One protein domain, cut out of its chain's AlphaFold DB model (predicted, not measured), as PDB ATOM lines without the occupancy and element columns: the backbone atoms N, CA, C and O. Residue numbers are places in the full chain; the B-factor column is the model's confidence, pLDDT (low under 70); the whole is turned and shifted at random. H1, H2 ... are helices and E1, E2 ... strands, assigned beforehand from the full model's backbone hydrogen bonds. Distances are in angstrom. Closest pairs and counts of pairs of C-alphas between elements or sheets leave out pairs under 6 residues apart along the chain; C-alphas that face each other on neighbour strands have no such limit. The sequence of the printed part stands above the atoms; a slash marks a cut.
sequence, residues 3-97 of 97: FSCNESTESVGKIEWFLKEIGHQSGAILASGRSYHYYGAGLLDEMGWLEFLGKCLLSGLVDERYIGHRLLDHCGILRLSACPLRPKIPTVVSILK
ATOM      1  N   PHE A   3     307.220 433.515 379.464       93.94
ATOM      2  CA  PHE A   3     308.117 432.738 378.613       93.94
ATOM      3  C   PHE A   3     308.396 431.388 379.269       93.94
ATOM      4  O   PHE A   3     308.992 431.312 380.349       93.94
ATOM      5  N   SER A   4     307.955 430.317 378.611       86.00
ATOM      6  CA  SER A   4     308.047 428.947 379.113       86.00
ATOM      7  C   SER A   4     309.399 428.336 378.751       86.00
ATOM      8  O   SER A   4     309.522 427.570 377.799       86.00
ATOM      9  N   CYS A   5     310.435 428.676 379.509       82.81
ATOM     10  CA  CYS A   5     311.760 428.089 379.348       82.81
ATOM     11  C   CYS A   5     312.425 427.800 380.697       82.81
ATOM     12  O   CYS A   5     312.108 428.406 381.722       82.81
ATOM     13  N   ASN A   6     313.351 426.838 380.688       81.50
ATOM     14  CA  ASN A   6     314.107 426.456 381.878       81.50
ATOM     15  C   ASN A   6     314.993 427.614 382.352       81.50
ATOM     16  O   ASN A   6     315.531 428.373 381.539       81.50
ATOM     17  N   GLU A   7     315.186 427.716 383.667       81.00
ATOM     18  CA  GLU A   7     316.052 428.739 384.247       81.00
ATOM     19  C   GLU A   7     317.518 428.511 383.866       81.00
ATOM     20  O   GLU A   7     318.193 427.624 384.382       81.00
ATOM     21  N   SER A   8     318.009 429.334 382.945       86.19
ATOM     22  CA  SER A   8     319.420 429.458 382.593       86.19
ATOM     23  C   SER A   8     319.733 430.885 382.135       86.19
ATOM     24  O   SER A   8     318.836 431.629 381.725       86.19
ATOM     25  N   THR A   9     321.013 431.261 382.177       86.31
ATOM     26  CA  THR A   9     321.509 432.526 381.608       86.31
ATOM     27  C   THR A   9     321.290 432.596 380.095       86.31
ATOM     28  O   THR A   9     320.979 433.659 379.565       86.31
ATOM     29  N   GLU A  10     321.375 431.457 379.406       91.69
ATOM     30  CA  GLU A  10     321.082 431.344 377.976       91.69
ATOM     31  C   GLU A  10     319.618 431.693 377.662       91.69
ATOM     32  O   GLU A  10     319.350 432.433 376.717       91.69
ATOM     33  N   SER A  11     318.669 431.211 378.475       92.50
ATOM     34  CA  SER A  11     317.245 431.534 378.322       92.50
ATOM     35  C   SER A  11     316.986 433.033 378.459       92.50
ATOM     36  O   SER A  11     316.248 433.597 377.652       92.50
ATOM     37  N   VAL A  12     317.624 433.695 379.434       95.06
ATOM     38  CA  VAL A  12     317.507 435.153 379.604       95.06
ATOM     39  C   VAL A  12     318.027 435.875 378.362       95.06
ATOM     40  O   VAL A  12     317.312 436.705 377.811       95.06
ATOM     41  N   GLY A  13     319.208 435.501 377.859       95.75
ATOM     42  CA  GLY A  13     319.782 436.103 376.652       95.75
ATOM     43  C   GLY A  13     318.900 435.942 375.407       95.75
ATOM     44  O   GLY A  13     318.735 436.895 374.648       95.75
ATOM     45  N   LYS A  14     318.267 434.774 375.222       95.75
ATOM     46  CA  LYS A  14     317.305 434.543 374.126       95.75
ATOM     47  C   LYS A  14     316.081 435.450 374.232       95.75
ATOM     48  O   LYS A  14     315.662 436.020 373.228       95.75
ATOM     49  N   ILE A  15     315.527 435.599 375.438       96.81
ATOM     50  CA  ILE A  15     314.375 436.475 375.685       96.81
ATOM     51  C   ILE A  15     314.756 437.937 375.446       96.81
ATOM     52  O   ILE A  15     314.021 438.647 374.767       96.81
ATOM     53  N   GLU A  16     315.897 438.392 375.965       97.12
ATOM     54  CA  GLU A  16     316.376 439.761 375.752       97.12
ATOM     55  C   GLU A  16     316.572 440.076 374.272       97.12
ATOM     56  O   GLU A  16     316.128 441.125 373.807       97.12
ATOM     57  N   TRP A  17     317.236 439.177 373.541       96.62
ATOM     58  CA  TRP A  17     317.444 439.324 372.107       96.62
ATOM     59  C   TRP A  17     316.104 439.422 371.379       96.62
ATOM     60  O   TRP A  17     315.862 440.401 370.679       96.62
ATOM     61  N   PHE A  18     315.195 438.476 371.629       97.56
ATOM     62  CA  PHE A  18     313.873 438.468 371.010       97.56
ATOM     63  C   PHE A  18     313.097 439.761 371.288       97.56
ATOM     64  O   PHE A  18     312.589 440.377 370.357       97.56
ATOM     65  N   LEU A  19     313.031 440.202 372.551       97.69
ATOM     66  CA  LEU A  19     312.322 441.426 372.936       97.69
ATOM     67  C   LEU A  19     312.886 442.658 372.221       97.69
ATOM     68  O   LEU A  19     312.112 443.472 371.717       97.69
ATOM     69  N   LYS A  20     314.214 442.774 372.118       96.31
ATOM     70  CA  LYS A  20     314.862 443.867 371.381       96.31
ATOM     71  C   LYS A  20     314.514 443.834 369.893       96.31
ATOM     72  O   LYS A  20     314.135 444.872 369.357       96.31
ATOM     73  N   GLU A  21     314.567 442.662 369.260       97.06
ATOM     74  CA  GLU A  21     314.224 442.489 367.839       97.06
ATOM     75  C   GLU A  21     312.779 442.896 367.530       97.06
ATOM     76  O   GLU A  21     312.499 443.482 366.488       97.06
ATOM     77  N   ILE A  22     311.846 442.641 368.452       96.06
ATOM     78  CA  ILE A  22     310.437 443.005 368.259       96.06
ATOM     79  C   ILE A  22     310.102 444.447 368.667       96.06
ATOM     80  O   ILE A  22     308.928 444.823 368.631       96.06
ATOM     81  N   GLY A  23     311.112 445.256 369.015       94.69
ATOM     82  CA  GLY A  23     310.984 446.683 369.332       94.69
ATOM     83  C   GLY A  23     310.768 447.004 370.814       94.69
ATOM     84  O   GLY A  23     310.548 448.160 371.170       94.69
ATOM     85  N   HIS A  24     310.849 446.016 371.706       95.56
ATOM     86  CA  HIS A  24     310.691 446.205 373.146       95.56
ATOM     87  C   HIS A  24     312.045 446.448 373.822       95.56
ATOM     88  O   HIS A  24     312.699 445.527 374.307       95.56
ATOM     89  N   GLN A  25     312.454 447.717 373.865       92.12
ATOM     90  CA  GLN A  25     313.767 448.139 374.377       92.12
ATOM     91  C   GLN A  25     313.792 448.451 375.881       92.12
ATOM     92  O   GLN A  25     314.864 448.573 376.459       92.12
ATOM     93  N   SER A  26     312.630 448.560 376.531       95.94
ATOM     94  CA  SER A  26     312.522 448.996 377.927       95.94
ATOM     95  C   SER A  26     311.530 448.146 378.719       95.94
ATOM     96  O   SER A  26     310.360 448.006 378.342       95.94
ATOM     97  N   GLY A  27     311.998 447.585 379.835       96.69
ATOM     98  CA  GLY A  27     311.206 446.716 380.702       96.69
ATOM     99  C   GLY A  27     312.049 445.856 381.640       96.69
ATOM    100  O   GLY A  27     313.272 445.972 381.698       96.69
ATOM    101  N   ALA A  28     311.386 444.971 382.379       96.88
ATOM    102  CA  ALA A  28     312.008 444.057 383.329       96.88
ATOM    103  C   ALA A  28     311.672 442.601 383.002       96.88
ATOM    104  O   ALA A  28     310.521 442.269 382.704       96.88
ATOM    105  N   ILE A  29     312.674 441.730 383.111       96.06
ATOM    106  CA  ILE A  29     312.522 440.277 383.055       96.06
ATOM    107  C   ILE A  29     312.683 439.738 384.475       96.06
ATOM    108  O   ILE A  29     313.683 440.008 385.145       96.06
ATOM    109  N   LEU A  30     311.700 438.965 384.933       94.75
ATOM    110  CA  LEU A  30     311.676 438.354 386.256       94.75
ATOM    111  C   LEU A  30     311.721 436.831 386.155       94.75
ATOM    112  O   LEU A  30     311.006 436.253 385.344       94.75
ATOM    113  N   ALA A  31     312.505 436.177 387.006       92.81
ATOM    114  CA  ALA A  31     312.540 434.722 387.118       92.81
ATOM    115  C   ALA A  31     311.560 434.240 388.194       92.81
ATOM    116  O   ALA A  31     311.642 434.672 389.344       92.81
ATOM    117  N   SER A  32     310.644 433.336 387.838       88.25
ATOM    118  CA  SER A  32     309.606 432.807 388.740       88.25
ATOM    119  C   SER A  32     309.873 431.370 389.221       88.25
ATOM    120  O   SER A  32     309.141 430.849 390.062       88.25
ATOM    121  N   GLY A  33     310.916 430.706 388.712       82.81
ATOM    122  CA  GLY A  33     311.252 429.301 388.983       82.81
ATOM    123  C   GLY A  33     311.156 428.414 387.755       82.81
ATOM    124  O   GLY A  33     312.054 427.627 387.483       82.81
ATOM    125  N   ARG A  34     310.032 428.503 387.042       82.81
ATOM    126  CA  ARG A  34     309.718 427.633 385.891       82.81
ATOM    127  C   ARG A  34     309.451 428.413 384.610       82.81
ATOM    128  O   ARG A  34     309.165 427.812 383.581       82.81
ATOM    129  N   SER A  35     309.490 429.732 384.703       90.25
ATOM    130  CA  SER A  35     309.267 430.630 383.591       90.25
ATOM    131  C   SER A  35     309.928 431.974 383.857       90.25
ATOM    132  O   SER A  35     310.335 432.290 384.986       90.25
ATOM    133  N   TYR A  36     310.007 432.774 382.799       94.19
ATOM    134  CA  TYR A  36     310.432 434.160 382.871       94.19
ATOM    135  C   TYR A  36     309.281 435.083 382.507       94.19
ATOM    136  O   TYR A  36     308.606 434.905 381.498       94.19
ATOM    137  N   HIS A  37     309.060 436.096 383.334       94.50
ATOM    138  CA  HIS A  37     307.985 437.053 383.155       94.50
ATOM    139  C   HIS A  37     308.557 438.375 382.666       94.50
ATOM    140  O   HIS A  37     309.376 438.985 383.348       94.50
ATOM    141  N   TYR A  38     308.090 438.845 381.517       95.44
ATOM    142  CA  TYR A  38     308.437 440.164 381.004       95.44
ATOM    143  C   TYR A  38     307.343 441.193 381.287       95.44
ATOM    144  O   TYR A  38     306.174 440.966 380.951       95.44
ATOM    145  N   TYR A  39     307.749 442.334 381.838       94.88
ATOM    146  CA  TYR A  39     306.944 443.540 382.004       94.88
ATOM    147  C   TYR A  39     307.607 444.682 381.232       94.88
ATOM    148  O   TYR A  39     308.677 445.147 381.619       94.88
ATOM    149  N   GLY A  40     306.980 445.125 380.142       94.62
ATOM    150  CA  GLY A  40     307.420 446.317 379.417       94.62
ATOM    151  C   GLY A  40     307.140 447.586 380.218       94.62
ATOM    152  O   GLY A  40     306.179 447.634 380.982       94.62
ATOM    153  N   ALA A  41     307.974 448.612 380.046       94.75
ATOM    154  CA  ALA A  41     307.764 449.900 380.712       94.75
ATOM    155  C   ALA A  41     306.823 450.844 379.937       94.75
ATOM    156  O   ALA A  41     306.382 451.854 380.479       94.75
ATOM    157  N   GLY A  42     306.529 450.531 378.671       92.44
ATOM    158  CA  GLY A  42     305.570 451.255 377.837       92.44
ATOM    159  C   GLY A  42     304.201 450.577 377.815       92.44
ATOM    160  O   GLY A  42     304.110 449.348 377.850       92.44
ATOM    161  N   LEU A  43     303.142 451.384 377.728       93.31
ATOM    162  CA  LEU A  43     301.799 450.891 377.435       93.31
ATOM    163  C   LEU A  43     301.663 450.633 375.932       93.31
ATOM    164  O   LEU A  43     302.206 451.379 375.119       93.31
ATOM    165  N   LEU A  44     300.926 449.583 375.589       94.06
ATOM    166  CA  LEU A  44     300.532 449.278 374.219       94.06
ATOM    167  C   LEU A  44     299.071 449.678 374.031       94.06
ATOM    168  O   LEU A  44     298.266 449.526 374.952       94.06
ATOM    169  N   ASP A  45     298.741 450.167 372.841       95.56
ATOM    170  CA  ASP A  45     297.357 450.226 372.391       95.56
ATOM    171  C   ASP A  45     296.882 448.829 371.948       95.56
ATOM    172  O   ASP A  45     297.618 447.841 372.022       95.56
ATOM    173  N   GLU A  46     295.625 448.724 371.525       95.81
ATOM    174  CA  GLU A  46     295.026 447.445 371.136       95.81
ATOM    175  C   GLU A  46     295.787 446.776 369.982       95.81
ATOM    176  O   GLU A  46     296.127 445.594 370.062       95.81
ATOM    177  N   MET A  47     296.123 447.543 368.940       96.88
ATOM    178  CA  MET A  47     296.862 447.029 367.786       96.88
ATOM    179  C   MET A  47     298.283 446.613 368.163       96.88
ATOM    180  O   MET A  47     298.703 445.507 367.825       96.88
ATOM    181  N   GLY A  48     299.003 447.437 368.924       96.44
ATOM    182  CA  GLY A  48     300.337 447.115 369.417       96.44
ATOM    183  C   GLY A  48     300.337 445.892 370.331       96.44
ATOM    184  O   GLY A  48     301.263 445.081 370.283       96.44
ATOM    185  N   TRP A  49     299.286 445.699 371.129       95.88
ATOM    186  CA  TRP A  49     299.121 444.501 371.946       95.88
ATOM    187  C   TRP A  49     298.901 443.246 371.092       95.88
ATOM    188  O   TRP A  49     299.553 442.229 371.338       95.88
ATOM    189  N   LEU A  50     298.053 443.314 370.060       97.06
ATOM    190  CA  LEU A  50     297.846 442.207 369.117       97.06
ATOM    191  C   LEU A  50     299.130 441.861 368.351       97.06
ATOM    192  O   LEU A  50     299.487 440.686 368.249       97.06
ATOM    193  N   GLU A  51     299.860 442.867 367.864       97.38
ATOM    194  CA  GLU A  51     301.153 442.670 367.206       97.38
ATOM    195  C   GLU A  51     302.173 442.021 368.143       97.38
ATOM    196  O   GLU A  51     302.874 441.086 367.750       97.38
ATOM    197  N   PHE A  52     302.243 442.482 369.394       96.94
ATOM    198  CA  PHE A  52     303.114 441.900 370.408       96.94
ATOM    199  C   PHE A  52     302.785 440.424 370.656       96.94
ATOM    200  O   PHE A  52     303.683 439.580 370.616       96.94
ATOM    201  N   LEU A  53     301.505 440.088 370.855       96.75
ATOM    202  CA  LEU A  53     301.072 438.699 371.026       96.75
ATOM    203  C   LEU A  53     301.398 437.839 369.800       96.75
ATOM    204  O   LEU A  53     301.892 436.724 369.967       96.75
ATOM    205  N   GLY A  54     301.173 438.354 368.590       97.00
ATOM    206  CA  GLY A  54     301.484 437.657 367.341       97.00
ATOM    207  C   GLY A  54     302.976 437.359 367.199       97.00
ATOM    208  O   GLY A  54     303.359 436.224 366.923       97.00
ATOM    209  N   LYS A  55     303.840 438.342 367.472       97.75
ATOM    210  CA  LYS A  55     305.297 438.142 367.465       97.75
ATOM    211  C   LYS A  55     305.736 437.140 368.537       97.75
ATOM    212  O   LYS A  55     306.586 436.294 368.266       97.75
ATOM    213  N   CYS A  56     305.145 437.190 369.734       96.44
ATOM    214  CA  CYS A  56     305.401 436.194 370.775       96.44
ATOM    215  C   CYS A  56     304.983 434.788 370.335       96.44
ATOM    216  O   CYS A  56     305.769 433.860 370.510       96.44
ATOM    217  N   LEU A  57     303.814 434.627 369.715       96.00
ATOM    218  CA  LEU A  57     303.345 433.338 369.204       96.00
ATOM    219  C   LEU A  57     304.315 432.754 368.166       96.00
ATOM    220  O   LEU A  57     304.689 431.589 368.258       96.00
ATOM    221  N   LEU A  58     304.783 433.582 367.229       96.25
ATOM    222  CA  LEU A  58     305.733 433.171 366.192       96.25
ATOM    223  C   LEU A  58     307.132 432.844 366.736       96.25
ATOM    224  O   LEU A  58     307.889 432.136 366.078       96.25
ATOM    225  N   SER A  59     307.489 433.334 367.926       95.19
ATOM    226  CA  SER A  59     308.810 433.088 368.516       95.19
ATOM    227  C   SER A  59     309.027 431.643 368.978       95.19
ATOM    228  O   SER A  59     310.169 431.218 369.126       95.19
ATOM    229  N   GLY A  60     307.950 430.906 369.280       93.19
ATOM    230  CA  GLY A  60     308.028 429.595 369.937       93.19
ATOM    231  C   GLY A  60     308.552 429.633 371.384       93.19
ATOM    232  O   GLY A  60     308.792 428.582 371.971       93.19
ATOM    233  N   LEU A  61     308.740 430.822 371.975       93.44
ATOM    234  CA  LEU A  61     309.243 431.000 373.346       93.44
ATOM    235  C   LEU A  61     308.129 431.046 374.409       93.44
ATOM    236  O   LEU A  61     308.414 431.120 375.607       93.44
ATOM    237  N   VAL A  62     306.866 431.051 373.986       94.06
ATOM    238  CA  VAL A  62     305.678 431.195 374.843       94.06
ATOM    239  C   VAL A  62     304.719 430.027 374.618       94.06
ATOM    240  O   VAL A  62     304.711 429.428 373.544       94.06
ATOM    241  N   ASP A  63     303.883 429.715 375.610       92.31
ATOM    242  CA  ASP A  63     302.814 428.725 375.441       92.31
ATOM    243  C   ASP A  63     301.713 429.286 374.513       92.31
ATOM    244  O   ASP A  63     301.091 430.317 374.785       92.31
ATOM    245  N   GLU A  64     301.467 428.600 373.397       94.44
ATOM    246  CA  GLU A  64     300.474 428.987 372.384       94.44
ATOM    247  C   GLU A  64     299.036 429.012 372.924       94.44
ATOM    248  O   GLU A  64     298.239 429.873 372.539       94.44
ATOM    249  N   ARG A  65     298.701 428.127 373.874       93.56
ATOM    250  CA  ARG A  65     297.376 428.091 374.509       93.56
ATOM    251  C   ARG A  65     297.201 429.294 375.417       93.56
ATOM    252  O   ARG A  65     296.112 429.863 375.451       93.56
ATOM    253  N   TYR A  66     298.255 429.720 376.116       92.12
ATOM    254  CA  TYR A  66     298.225 430.968 376.874       92.12
ATOM    255  C   TYR A  66     297.899 432.151 375.957       92.12
ATOM    256  O   TYR A  66     296.961 432.890 376.258       92.12
ATOM    257  N   ILE A  67     298.592 432.297 374.819       94.88
ATOM    258  CA  ILE A  67     298.299 433.364 373.845       94.88
ATOM    259  C   ILE A  67     296.846 433.281 373.361       94.88
ATOM    260  O   ILE A  67     296.135 434.285 373.416       94.88
ATOM    261  N   GLY A  68     296.376 432.092 372.973       95.38
ATOM    262  CA  GLY A  68     294.994 431.875 372.539       95.38
ATOM    263  C   GLY A  68     293.960 432.296 373.588       95.38
ATOM    264  O   GLY A  68     293.025 433.028 373.274       95.38
ATOM    265  N   HIS A  69     294.158 431.922 374.855       94.62
ATOM    266  CA  HIS A  69     293.284 432.354 375.948       94.62
ATOM    267  C   HIS A  69     293.304 433.870 376.156       94.62
ATOM    268  O   HIS A  69     292.257 434.457 376.410       94.62
ATOM    269  N   ARG A  70     294.469 434.524 376.057       94.31
ATOM    270  CA  ARG A  70     294.545 435.986 376.210       94.31
ATOM    271  C   ARG A  70     293.832 436.710 375.067       94.31
ATOM    272  O   ARG A  70     293.167 437.703 375.337       94.31
ATOM    273  N   LEU A  71     293.939 436.207 373.833       95.19
ATOM    274  CA  LEU A  71     293.218 436.743 372.673       95.19
ATOM    275  C   LEU A  71     291.696 436.651 372.854       95.19
ATOM    276  O   LEU A  71     291.008 437.629 372.585       95.19
ATOM    277  N   LEU A  72     291.183 435.520 373.355       95.88
ATOM    278  CA  LEU A  72     289.754 435.353 373.661       95.88
ATOM    279  C   LEU A  72     289.278 436.273 374.796       95.88
ATOM    280  O   LEU A  72     288.171 436.798 374.741       95.88
ATOM    281  N   ASP A  73     290.113 436.477 375.816       94.75
ATOM    282  CA  ASP A  73     289.780 437.308 376.978       94.75
ATOM    283  C   ASP A  73     289.927 438.818 376.710       94.75
ATOM    284  O   ASP A  73     289.605 439.624 377.584       94.75
ATOM    285  N   HIS A  74     290.479 439.213 375.556       91.94
ATOM    286  CA  HIS A  74     290.841 440.598 375.220       91.94
ATOM    287  C   HIS A  74     291.727 441.293 376.275       91.94
ATOM    288  O   HIS A  74     291.768 442.520 376.369       91.94
ATOM    289  N   CYS A  75     292.437 440.522 377.105       90.31
ATOM    290  CA  CYS A  75     293.298 441.068 378.145       90.31
ATOM    291  C   CYS A  75     294.424 440.110 378.545       90.31
ATOM    292  O   CYS A  75     294.269 438.886 378.602       90.31
ATOM    293  N   GLY A  76     295.579 440.686 378.883       85.31
ATOM    294  CA  GLY A  76     296.711 439.977 379.476       85.31
ATOM    295  C   GLY A  76     296.623 439.965 381.001       85.31
ATOM    296  O   GLY A  76     296.722 441.018 381.620       85.31
ATOM    297  N   ILE A  77     296.510 438.786 381.619       83.81
ATOM    298  CA  ILE A  77     296.537 438.649 383.081       83.81
ATOM    299  C   ILE A  77     297.772 437.840 383.465       83.81
ATOM    300  O   ILE A  77     297.781 436.615 383.367       83.81
ATOM    301  N   LEU A  78     298.814 438.534 383.926       82.44
ATOM    302  CA  LEU A  78     300.008 437.911 384.491       82.44
ATOM    303  C   LEU A  78     300.187 438.383 385.931       82.44
ATOM    304  O   LEU A  78     300.430 439.564 386.187       82.44
ATOM    305  N   ARG A  79     300.060 437.453 386.878       82.38
ATOM    306  CA  ARG A  79     300.183 437.741 388.308       82.38
ATOM    307  C   ARG A  79     301.545 437.297 388.828       82.38
ATOM    308  O   ARG A  79     301.889 436.118 388.748       82.38
ATOM    309  N   LEU A  80     302.274 438.223 389.445       83.25
ATOM    310  CA  LEU A  80     303.397 437.896 390.319       83.25
ATOM    311  C   LEU A  80     302.837 437.530 391.689       83.25
ATOM    312  O   LEU A  80     302.226 438.356 392.361       83.25
ATOM    313  N   SER A  81     302.994 436.275 392.090       80.00
ATOM    314  CA  SER A  81     302.549 435.821 393.404       80.00
ATOM    315  C   SER A  81     303.463 434.727 393.918       80.00
ATOM    316  O   SER A  81     303.691 433.752 393.202       80.00
ATOM    317  N   ALA A  82     303.902 434.863 395.166       82.50
ATOM    318  CA  ALA A  82     304.434 433.761 395.951       82.50
ATOM    319  C   ALA A  82     303.310 433.210 396.840       82.50
ATOM    320  O   ALA A  82     302.550 433.969 397.440       82.50
ATOM    321  N   CYS A  83     303.176 431.890 396.908       84.19
ATOM    322  CA  CYS A  83     302.255 431.215 397.822       84.19
ATOM    323  C   CYS A  83     302.906 429.926 398.342       84.19
ATOM    324  O   CYS A  83     303.906 429.499 397.773       84.19
ATOM    325  N   PRO A  84     302.363 429.248 399.367       86.25
ATOM    326  CA  PRO A  84     302.971 428.014 399.875       86.25
ATOM    327  C   PRO A  84     303.205 426.934 398.799       86.25
ATOM    328  O   PRO A  84     304.186 426.203 398.865       86.25
ATOM    329  N   LEU A  85     302.352 426.878 397.765       83.69
ATOM    330  CA  LEU A  85     302.497 425.962 396.621       83.69
ATOM    331  C   LEU A  85     303.515 426.437 395.567       83.69
ATOM    332  O   LEU A  85     303.971 425.647 394.744       83.69
ATOM    333  N   ARG A  86     303.845 427.732 395.554       80.81
ATOM    334  CA  ARG A  86     304.826 428.378 394.666       80.81
ATOM    335  C   ARG A  86     305.659 429.346 395.509       80.81
ATOM    336  O   ARG A  86     305.434 430.555 395.446       80.81
ATOM    337  N   PRO A  87     306.561 428.823 396.359       83.44
ATOM    338  CA  PRO A  87     307.212 429.629 397.389       83.44
ATOM    339  C   PRO A  87     308.245 430.602 396.815       83.44
ATOM    340  O   PRO A  87     308.653 431.537 397.498       83.44
ATOM    341  N   LYS A  88     308.676 430.397 395.563       85.31
ATOM    342  CA  LYS A  88     309.658 431.264 394.925       85.31
ATOM    343  C   LYS A  88     309.061 432.647 394.678       85.31
ATOM    344  O   LYS A  88     308.097 432.803 393.932       85.31
ATOM    345  N   ILE A  89     309.671 433.643 395.308       89.56
ATOM    346  CA  ILE A  89     309.385 435.054 395.068       89.56
ATOM    347  C   ILE A  89     310.023 435.425 393.726       89.56
ATOM    348  O   ILE A  89     311.230 435.223 393.578       89.56
ATOM    349  N   PRO A  90     309.256 435.939 392.747       91.06
ATOM    350  CA  PRO A  90     309.831 436.376 391.486       91.06
ATOM    351  C   PRO A  90     310.862 437.487 391.700       91.06
ATOM    352  O   PRO A  90     310.573 438.477 392.371       91.06
ATOM    353  N   THR A  91     312.048 437.335 391.117       93.94
ATOM    354  CA  THR A  91     313.129 438.326 391.206       93.94
ATOM    355  C   THR A  91     313.477 438.861 389.831       93.94
ATOM    356  O   THR A  91     313.451 438.128 388.846       93.94
ATOM    357  N   VAL A  92     313.815 440.146 389.757       95.44
ATOM    358  CA  VAL A  92     314.334 440.746 388.526       95.44
ATOM    359  C   VAL A  92     315.694 440.127 388.217       95.44
ATOM    360  O   VAL A  92     316.596 440.167 389.052       95.44
ATOM    361  N   VAL A  93     315.832 439.570 387.017       95.62
ATOM    362  CA  VAL A  93     317.088 438.994 386.513       95.62
ATOM    363  C   VAL A  93     317.699 439.820 385.388       95.62
ATOM    364  O   VAL A  93     318.893 439.705 385.139       95.62
ATOM    365  N   SER A  94     316.903 440.670 384.733       96.50
ATOM    366  CA  SER A  94     317.389 441.606 383.724       96.50
ATOM    367  C   SER A  94     316.489 442.834 383.606       96.50
ATOM    368  O   SER A  94     315.276 442.762 383.827       96.50
ATOM    369  N   ILE A  95     317.105 443.962 383.248       97.12
ATOM    370  CA  ILE A  95     316.446 445.224 382.919       97.12
ATOM    371  C   ILE A  95     316.884 445.623 381.510       97.12
ATOM    372  O   ILE A  95     318.073 445.828 381.262       97.12
ATOM    373  N   LEU A  96     315.912 445.779 380.615       95.19
ATOM    374  CA  LEU A  96     316.111 446.367 379.297       95.19
ATOM    375  C   LEU A  96     316.061 447.895 379.432       95.19
ATOM    376  O   LEU A  96     315.166 448.421 380.103       95.19
ATOM    377  N   LYS A  97     317.042 448.586 378.847       85.50
ATOM    378  CA  LYS A  97     317.167 450.048 378.823       85.50
ATOM    379  C   LYS A  97     317.425 450.521 377.404       85.50
ATOM    380  O   LYS A  97     318.189 449.816 376.704       85.50
TER     381      LYS A  97
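Overview. This is residues 3 to 97 of the 97 residues of an uncharacterized protein of Candidatus Nealsonbacteria bacterium CG_4_10_14_0_8_um_filter_37_14 (UniProt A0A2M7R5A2). A small antiparallel sheet of three strands has helix H1 packed along one face, and a helical hairpin of H2 and H3 sits off beyond the E2 side of the sheet. A long link, residues 74 to 90, runs from H3 back to the edge strand E3. The printed part has 95 residues, in the order H1, E1, E2, H2, H3, E3, with sheet order E2, E1, E3; the class is mixed, helices and strands. It is compact, with a radius of gyration of the C-alphas of 13.1 A and spans of 36 by 28 by 23 A.

Arrangement. Inner strand E1, residues 27 to 31, is antiparallel to E2, residues 36 to 40, at 164 degrees, with N 30 and O 37 2.8 A apart; the two form a hairpin. E1 is antiparallel to E3, residues 91 to 96, at 150 degrees, with N 29 and O 94 2.9 A apart. H1, residues 9 to 21, is on the sheet at a height of 9.9 A, making two layers, a helix on one face of a sheet. It runs along the strands, 24 degrees from E1 on the local plane; its closest C-alphas to E3 are Glu 16 and Leu 96, 7.5 A. H2, residues 46 to 59, is close to but not clearly touching H1: the closest C-alphas, of Phe 18 and Ser 59, are 7.8 A apart. H3, residues 64 to 73, touches H2 at a shallow tilt of 15 degrees, opposite ways, the closest C-alphas being Leu 57 and Glu 64, 6.1 A. H2 and H3 are not on the sheet. E2, H2, H3 and E3 form a split strand-helix-strand unit, two strands running the same way with E1 between them, its crossover left-handed. Every O i to N i+4 pair is within hydrogen-bond range in H1, H2 and H3.

Along the chain. H1 begins at C-alpha 9 (321.509, 432.526, 381.608) and is 18.5 A long; H2 is 20.1 A and H3 14.3 A. E1 is 13.7 A, E2 13.0 A and E3 14.7 A, ending at C-alpha 96 (316.111, 446.367, 379.297).

Size, cuts and confidence. The C-alphas farthest apart, of Met 47 and Pro 84, are 37.8 A apart. The printed part has no cut; H3 to E3 is a long link, the other links are tight. No printed residue is under 70 in pLDDT.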